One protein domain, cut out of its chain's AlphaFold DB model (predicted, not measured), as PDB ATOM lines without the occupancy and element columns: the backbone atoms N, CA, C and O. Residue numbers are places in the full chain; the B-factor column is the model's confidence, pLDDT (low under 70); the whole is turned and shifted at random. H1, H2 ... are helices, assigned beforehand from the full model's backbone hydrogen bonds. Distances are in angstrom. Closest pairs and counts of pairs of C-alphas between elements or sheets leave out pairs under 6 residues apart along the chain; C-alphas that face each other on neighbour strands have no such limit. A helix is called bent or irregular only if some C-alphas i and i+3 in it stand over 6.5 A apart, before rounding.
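Overview. This is residues 102 to 156 of the 156 residues of the protein "PBPe domain-containing protein" of Dibothriocephalus latus (UniProt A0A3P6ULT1). A short helical hairpin, H1 and H2, lies on one side of a flat model and the single helix H3 on the other, with an extended piece of chain, residues 113 to 118, running through the middle between them. Residues 102 to 112, before that piece, loop round beside H2 on the side away from H1. The printed part has 55 residues with three named helices, in the order H1, H2, H3, and no named strand; the class is all helix, though under half of the residues, 26 of 55, are in named elements. The whole is compact, with a radius of gyration of the C-alphas of 11.4 A, and its C-alphas span 29 by 26 by 13 A.

Arrangement. H3, residues 146 to 155, is the longest helix and touches no other helix. H3 is apart from H2, residues 132 to 138, with no C-alpha of the one within 8 A of the other. H3 is likewise apart from H1, residues 122 to 130. H1 and H2 touch, with 5 pairs of C-alphas within 8 A, and the closest C-alphas are those of Lys 128 and Ala 135, 5.2 A apart. H1 and H2 run opposite ways at a steep tilt of 43 degrees, their centres 9.7 A apart, and they form a helical hairpin. In H1, H2 and H3 every O i to N i+4 pair is within hydrogen-bond range.

Along the chain. H3 runs from Val 146, whose C-alpha is at (-18.508, -44.699, -50.216), to Ala 155, whose C-alpha is at (-26.743, -34.094, -54.928), 14.2 A from first to last C-alpha. H2 runs from Pro 132 to Met 138. H1 runs from Ala 122, whose C-alpha is at (-13.799, -48.486, -37.518), to Asn 130, 12.3 A from first to last C-alpha. No helix is bent. Residues 102 to 121 hold no named element, and their C-alphas lie 2 to 17 A from the mean of all C-alphas.

Size, cuts and confidence. The C-alphas of Ile 129 and Ala 155 are the two farthest apart, at 30.5 A, and those of Arg 102 and Gly 156 are 17.7 A apart. The printed part runs from residue 102 to residue 156, the chain's last residue, and has no cut. The link from H1 to H2 is tight, with 1 residue, and the link from H2 to H3 is short, with 7 residues. The mean pLDDT of the printed part is 88.8, and no printed residue is under 70.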
ATOM      1  N   ARG A 102     -21.674 -27.592 -34.041       84.38
ATOM      2  CA  ARG A 102     -22.500 -28.015 -35.184       84.38
ATOM      3  C   ARG A 102     -22.622 -29.537 -35.308       84.38
ATOM      4  O   ARG A 102     -23.652 -30.014 -35.776       84.38
ATOM      5  N   LEU A 103     -21.594 -30.287 -34.896       87.50
ATOM      6  CA  LEU A 103     -21.583 -31.756 -34.918       87.50
ATOM      7  C   LEU A 103     -22.225 -32.350 -33.666       87.50
ATOM      8  O   LEU A 103     -22.934 -33.350 -33.757       87.50
ATOM      9  N   GLN A 104     -22.006 -31.725 -32.507       86.38
ATOM     10  CA  GLN A 104     -22.603 -32.177 -31.250       86.38
ATOM     11  C   GLN A 104     -24.113 -31.924 -31.204       86.38
ATOM     12  O   GLN A 104     -24.865 -32.774 -30.739       86.38
ATOM     13  N   GLN A 105     -24.565 -30.773 -31.709       85.75
ATOM     14  CA  GLN A 105     -25.975 -30.381 -31.696       85.75
ATOM     15  C   GLN A 105     -26.447 -29.938 -33.089       85.75
ATOM     16  O   GLN A 105     -26.694 -28.750 -33.327       85.75
ATOM     17  N   PRO A 106     -26.635 -30.884 -34.028       82.19
ATOM     18  CA  PRO A 106     -26.984 -30.573 -35.415       82.19
ATOM     19  C   PRO A 106     -28.340 -29.876 -35.591       82.19
ATOM     20  O   PRO A 106     -28.578 -29.273 -36.635       82.19
ATOM     21  N   TRP A 107     -29.227 -29.917 -34.589       83.00
ATOM     22  CA  TRP A 107     -30.515 -29.204 -34.588       83.00
ATOM     23  C   TRP A 107     -30.403 -27.708 -34.281       83.00
ATOM     24  O   TRP A 107     -31.350 -26.967 -34.545       83.00
ATOM     25  N   ASN A 108     -29.281 -27.254 -33.716       85.38
ATOM     26  CA  ASN A 108     -29.111 -25.859 -33.312       85.38
ATOM     27  C   ASN A 108     -28.809 -24.933 -34.507       85.38
ATOM     28  O   ASN A 108     -28.964 -23.718 -34.423       85.38
ATOM     29  N   HIS A 109     -28.413 -25.512 -35.643       81.94
ATOM     30  CA  HIS A 109     -28.197 -24.808 -36.902       81.94
ATOM     31  C   HIS A 109     -29.366 -25.049 -37.871       81.94
ATOM     32  O   HIS A 109     -29.898 -26.157 -37.953       81.94
ATOM     33  N   LYS A 110     -29.774 -24.018 -38.624       82.94
ATOM     34  CA  LYS A 110     -30.801 -24.130 -39.672       82.94
ATOM     35  C   LYS A 110     -30.189 -23.808 -41.041       82.94
ATOM     36  O   LYS A 110     -29.717 -22.689 -41.209       82.94
ATOM     37  N   PRO A 111     -30.252 -24.731 -42.021       82.75
ATOM     38  CA  PRO A 111     -30.797 -26.093 -41.936       82.75
ATOM     39  C   PRO A 111     -29.940 -27.021 -41.047       82.75
ATOM     40  O   PRO A 111     -28.754 -26.733 -40.857       82.75
ATOM     41  N   PRO A 112     -30.516 -28.118 -40.507       84.44
ATOM     42  CA  PRO A 112     -29.772 -29.053 -39.668       84.44
ATOM     43  C   PRO A 112     -28.529 -29.578 -40.378       84.44
ATOM     44  O   PRO A 112     -28.605 -29.975 -41.544       84.44
ATOM     45  N   PHE A 113     -27.400 -29.595 -39.672       87.19
ATOM     46  CA  PHE A 113     -26.138 -30.057 -40.236       87.19
ATOM     47  C   PHE A 113     -26.150 -31.586 -40.357       87.19
ATOM     48  O   PHE A 113     -26.149 -32.296 -39.354       87.19
ATOM     49  N   ARG A 114     -26.204 -32.101 -41.591       88.12
ATOM     50  CA  ARG A 114     -26.289 -33.542 -41.865       88.12
ATOM     51  C   ARG A 114     -24.899 -34.128 -42.050       88.12
ATOM     52  O   ARG A 114     -24.126 -33.648 -42.872       88.12
ATOM     53  N   PHE A 115     -24.622 -35.212 -41.344       89.06
ATOM     54  CA  PHE A 115     -23.383 -35.968 -41.470       89.06
ATOM     55  C   PHE A 115     -23.657 -37.451 -41.220       89.06
ATOM     56  O   PHE A 115     -24.658 -37.826 -40.607       89.06
ATOM     57  N   ALA A 116     -22.789 -38.294 -41.761       90.50
ATOM     58  CA  ALA A 116     -22.972 -39.735 -41.799       90.50
ATOM     59  C   ALA A 116     -21.625 -40.439 -41.962       90.50
ATOM     60  O   ALA A 116     -20.650 -39.836 -42.417       90.50
ATOM     61  N   THR A 117     -21.593 -41.734 -41.659       90.88
ATOM     62  CA  THR A 117     -20.443 -42.601 -41.940       90.88
ATOM     63  C   THR A 117     -20.878 -43.887 -42.635       90.88
ATOM     64  O   THR A 117     -22.065 -44.151 -42.841       90.88
ATOM     65  N   VAL A 118     -19.890 -44.698 -43.016       91.00
ATOM     66  CA  VAL A 118     -20.127 -46.064 -43.489       91.00
ATOM     67  C   VAL A 118     -20.447 -46.953 -42.282       91.00
ATOM     68  O   VAL A 118     -19.693 -46.902 -41.302       91.00
ATOM     69  N   PRO A 119     -21.540 -47.739 -42.322       89.81
ATOM     70  CA  PRO A 119     -21.922 -48.603 -41.220       89.81
ATOM     71  C   PRO A 119     -20.927 -49.758 -41.034       89.81
ATOM     72  O   PRO A 119     -20.352 -50.250 -42.005       89.81
ATOM     73  N   ASN A 120     -20.761 -50.223 -39.798       88.94
ATOM     74  CA  ASN A 120     -19.816 -51.256 -39.364       88.94
ATOM     75  C   ASN A 120     -18.340 -50.927 -39.668       88.94
ATOM     76  O   ASN A 120     -17.502 -51.821 -39.796       88.94
ATOM     77  N   GLY A 121     -18.012 -49.641 -39.812       88.31
ATOM     78  CA  GLY A 121     -16.641 -49.170 -39.996       88.31
ATOM     79  C   GLY A 121     -15.938 -48.877 -38.670       88.31
ATOM     80  O   GLY A 121     -16.575 -48.561 -37.666       88.31
ATOM     81  N   ALA A 122     -14.602 -48.875 -38.684       90.06
ATOM     82  CA  ALA A 122     -13.799 -48.486 -37.518       90.06
ATOM     83  C   ALA A 122     -14.135 -47.068 -37.016       90.06
ATOM     84  O   ALA A 122     -14.120 -46.805 -35.816       90.06
ATOM     85  N   THR A 123     -14.477 -46.159 -37.933       89.56
ATOM     86  CA  THR A 123     -14.894 -44.789 -37.610       89.56
ATOM     87  C   THR A 123     -16.243 -44.737 -36.900       89.56
ATOM     88  O   THR A 123     -16.393 -43.959 -35.965       89.56
ATOM     89  N   GLU A 124     -17.215 -45.562 -37.305       91.81
ATOM     90  CA  GLU A 124     -18.534 -45.589 -36.660       91.81
ATOM     91  C   GLU A 124     -18.432 -46.158 -35.245       91.81
ATOM     92  O   GLU A 124     -18.959 -45.559 -34.312       91.81
ATOM     93  N   GLU A 125     -17.704 -47.265 -35.061       92.38
ATOM     94  CA  GLU A 125     -17.512 -47.855 -33.731       92.38
ATOM     95  C   GLU A 125     -16.746 -46.906 -32.797       92.38
ATOM     96  O   GLU A 125     -17.116 -46.755 -31.633       92.38
ATOM     97  N   ASN A 126     -15.738 -46.185 -33.301       92.69
ATOM     98  CA  ASN A 126     -15.034 -45.178 -32.502       92.69
ATOM     99  C   ASN A 126     -15.965 -44.037 -32.054       92.69
ATOM    100  O   ASN A 126     -15.964 -43.659 -30.881       92.69
ATOM    101  N   ILE A 127     -16.795 -43.523 -32.967       91.50
ATOM    102  CA  ILE A 127     -17.769 -42.466 -32.665       91.50
ATOM    103  C   ILE A 127     -18.835 -42.970 -31.692       91.50
ATOM    104  O   ILE A 127     -19.213 -42.255 -30.776       91.50
ATOM    105  N   LYS A 128     -19.288 -44.214 -31.831       91.75
ATOM    106  CA  LYS A 128     -20.285 -44.824 -30.947       91.75
ATOM    107  C   LYS A 128     -19.794 -44.977 -29.507       91.75
ATOM    108  O   LYS A 128     -20.592 -44.818 -28.588       91.75
ATOM    109  N   ILE A 129     -18.505 -45.262 -29.314       92.38
ATOM    110  CA  ILE A 129     -17.888 -45.371 -27.985       92.38
ATOM    111  C   ILE A 129     -17.677 -43.983 -27.365       92.38
ATOM    112  O   ILE A 129     -18.024 -43.773 -26.206       92.38
ATOM    113  N   ASN A 130     -17.124 -43.036 -28.130       91.44
ATOM    114  CA  ASN A 130     -16.705 -41.736 -27.597       91.44
ATOM    115  C   ASN A 130     -17.823 -40.674 -27.592       91.44
ATOM    116  O   ASN A 130     -17.814 -39.779 -26.751       91.44
ATOM    117  N   PHE A 131     -18.786 -40.763 -28.513       92.19
ATOM    118  CA  PHE A 131     -19.831 -39.763 -28.765       92.19
ATOM    119  C   PHE A 131     -21.181 -40.433 -29.121       92.19
ATOM    120  O   PHE A 131     -21.622 -40.409 -30.277       92.19
ATOM    121  N   PRO A 132     -21.883 -41.025 -28.138       90.38
ATOM    122  CA  PRO A 132     -23.090 -41.822 -28.384       90.38
ATOM    123  C   PRO A 132     -24.257 -41.014 -28.978       90.38
ATOM    124  O   PRO A 132     -25.012 -41.531 -29.801       90.38
ATOM    125  N   GLU A 133     -24.397 -39.741 -28.603       89.38
ATOM    126  CA  GLU A 133     -25.438 -38.844 -29.125       89.38
ATOM    127  C   GLU A 133     -25.227 -38.537 -30.618       89.38
ATOM    128  O   GLU A 133     -26.153 -38.629 -31.426       89.38
ATOM    129  N   MET A 134     -23.974 -38.291 -31.002       89.88
ATOM    130  CA  MET A 134     -23.573 -38.080 -32.391       89.88
ATOM    131  C   MET A 134     -23.812 -39.341 -33.239       89.88
ATOM    132  O   MET A 134     -24.342 -39.261 -34.349       89.88
ATOM    133  N   ALA A 135     -23.500 -40.520 -32.691       90.75
ATOM    134  CA  ALA A 135     -23.751 -41.802 -33.348       90.75
ATOM    135  C   ALA A 135     -25.250 -42.062 -33.586       90.75
ATOM    136  O   ALA A 135     -25.636 -42.563 -34.647       90.75
ATOM    137  N   ALA A 136     -26.107 -41.701 -32.625       90.94
ATOM    138  CA  ALA A 136     -27.555 -41.837 -32.761       90.94
ATOM    139  C   ALA A 136     -28.103 -40.980 -33.912       90.94
ATOM    140  O   ALA A 136     -28.939 -41.451 -34.686       90.94
ATOM    141  N   TYR A 137     -27.589 -39.756 -34.066       91.00
ATOM    142  CA  TYR A 137     -27.955 -38.874 -35.174       91.00
ATOM    143  C   TYR A 137     -27.517 -39.442 -36.535       91.00
ATOM    144  O   TYR A 137     -28.332 -39.560 -37.456       91.00
ATOM    145  N   MET A 138     -26.254 -39.870 -36.645       91.06
ATOM    146  CA  MET A 138     -25.671 -40.405 -37.882       91.06
ATOM    147  C   MET A 138     -26.409 -41.626 -38.428       91.06
ATOM    148  O   MET A 138     -26.561 -41.763 -39.642       91.06
ATOM    149  N   ARG A 139     -26.921 -42.494 -37.547       89.12
ATOM    150  CA  ARG A 139     -27.588 -43.750 -37.927       89.12
ATOM    151  C   ARG A 139     -28.736 -43.556 -38.926       89.12
ATOM    152  O   ARG A 139     -28.998 -44.448 -39.727       89.12
ATOM    153  N   THR A 140     -29.390 -42.396 -38.909       88.75
ATOM    154  CA  THR A 140     -30.498 -42.058 -39.823       88.75
ATOM    155  C   THR A 140     -30.020 -41.740 -41.247       88.75
ATOM    156  O   THR A 140     -30.779 -41.889 -42.202       88.75
ATOM    157  N   PHE A 141     -28.761 -41.319 -41.409       89.75
ATOM    158  CA  PHE A 141     -28.192 -40.821 -42.668       89.75
ATOM    159  C   PHE A 141     -27.043 -41.683 -43.218       89.75
ATOM    160  O   PHE A 141     -26.502 -41.367 -44.280       89.75
ATOM    161  N   ASN A 142     -26.675 -42.765 -42.524       90.50
ATOM    162  CA  ASN A 142     -25.598 -43.677 -42.914       90.50
ATOM    163  C   ASN A 142     -25.812 -44.291 -44.306       90.50
ATOM    164  O   ASN A 142     -26.925 -44.637 -44.706       90.50
ATOM    165  N   ARG A 143     -24.707 -44.454 -45.041       89.75
ATOM    166  CA  ARG A 143     -24.677 -45.020 -46.398       89.75
ATOM    167  C   ARG A 143     -23.780 -46.242 -46.430       89.75
ATOM    168  O   ARG A 143     -22.685 -46.214 -45.885       89.75
ATOM    169  N   THR A 144     -24.233 -47.306 -47.087       88.06
ATOM    170  CA  THR A 144     -23.532 -48.604 -47.090       88.06
ATOM    171  C   THR A 144     -22.211 -48.570 -47.852       88.06
ATOM    172  O   THR A 144     -21.276 -49.282 -47.500       88.06
ATOM    173  N   THR A 145     -22.116 -47.729 -48.884       90.81
ATOM    174  CA  THR A 145     -20.930 -47.616 -49.731       90.81
ATOM    175  C   THR A 145     -20.456 -46.174 -49.843       90.81
ATOM    176  O   THR A 145     -21.245 -45.227 -49.854       90.81
ATOM    177  N   VAL A 146     -19.141 -46.010 -50.003       89.88
ATOM    178  CA  VAL A 146     -18.508 -44.699 -50.216       89.88
ATOM    179  C   VAL A 146     -19.019 -44.040 -51.501       89.88
ATOM    180  O   VAL A 146     -19.215 -42.828 -51.540       89.88
ATOM    181  N   VAL A 147     -19.289 -44.832 -52.544       92.19
ATOM    182  CA  VAL A 147     -19.800 -44.338 -53.834       92.19
ATOM    183  C   VAL A 147     -21.197 -43.733 -53.684       92.19
ATOM    184  O   VAL A 147     -21.468 -42.664 -54.234       92.19
ATOM    185  N   GLU A 148     -22.074 -44.378 -52.912       91.12
ATOM    186  CA  GLU A 148     -23.402 -43.846 -52.600       91.12
ATOM    187  C   GLU A 148     -23.300 -42.560 -51.769       91.12
ATOM    188  O   GLU A 148     -23.955 -41.572 -52.097       91.12
ATOM    189  N   GLY A 149     -22.413 -42.534 -50.767       90.06
ATOM    190  CA  GLY A 149     -22.125 -41.332 -49.982       90.06
ATOM    191  C   GLY A 149     -21.656 -40.163 -50.850       90.06
ATOM    192  O   GLY A 149     -22.203 -39.066 -50.762       90.06
ATOM    193  N   LEU A 150     -20.719 -40.408 -51.770       91.75
ATOM    194  CA  LEU A 150     -20.242 -39.399 -52.718       91.75
ATOM    195  C   LEU A 150     -21.367 -38.889 -53.626       91.75
ATOM    196  O   LEU A 150     -21.426 -37.699 -53.933       91.75
ATOM    197  N   LYS A 151     -22.266 -39.777 -54.063       93.38
ATOM    198  CA  LYS A 151     -23.427 -39.400 -54.873       93.38
ATOM    199  C   LYS A 151     -24.385 -38.501 -54.092       93.38
ATOM    200  O   LYS A 151     -24.859 -37.522 -54.657       93.38
ATOM    201  N   SER A 152     -24.644 -38.800 -52.818       88.38
ATOM    202  CA  SER A 152     -25.467 -37.951 -51.949       88.38
ATOM    203  C   SER A 152     -24.829 -36.582 -51.718       88.38
ATOM    204  O   SER A 152     -25.501 -35.579 -51.899       88.38
ATOM    205  N   LEU A 153     -23.525 -36.518 -51.437       88.12
ATOM    206  CA  LEU A 153     -22.821 -35.242 -51.240       88.12
ATOM    207  C   LEU A 153     -22.854 -34.344 -52.482       88.12
ATOM    208  O   LEU A 153     -22.958 -33.129 -52.366       88.12
ATOM    209  N   LYS A 154     -22.784 -34.937 -53.679       90.31
ATOM    210  CA  LYS A 154     -22.903 -34.195 -54.942       90.31
ATOM    211  C   LYS A 154     -24.331 -33.736 -55.246       90.31
ATOM    212  O   LYS A 154     -24.497 -32.814 -56.037       90.31
ATOM    213  N   ALA A 155     -25.337 -34.405 -54.687       88.50
ATOM    214  CA  ALA A 155     -26.743 -34.094 -54.928       88.50
ATOM    215  C   ALA A 155     -27.282 -32.966 -54.026       88.50
ATOM    216  O   ALA A 155     -28.303 -32.379 -54.380       88.50
ATOM    217  N   GLY A 156     -26.591 -32.650 -52.922       74.62
ATOM    218  CA  GLY A 156     -27.025 -31.680 -51.904       74.62
ATOM    219  C   GLY A 156     -27.973 -32.288 -50.876       74.62
ATOM    220  O   GLY A 156     -28.838 -31.539 -50.374       74.62
TER     221      GLY A 156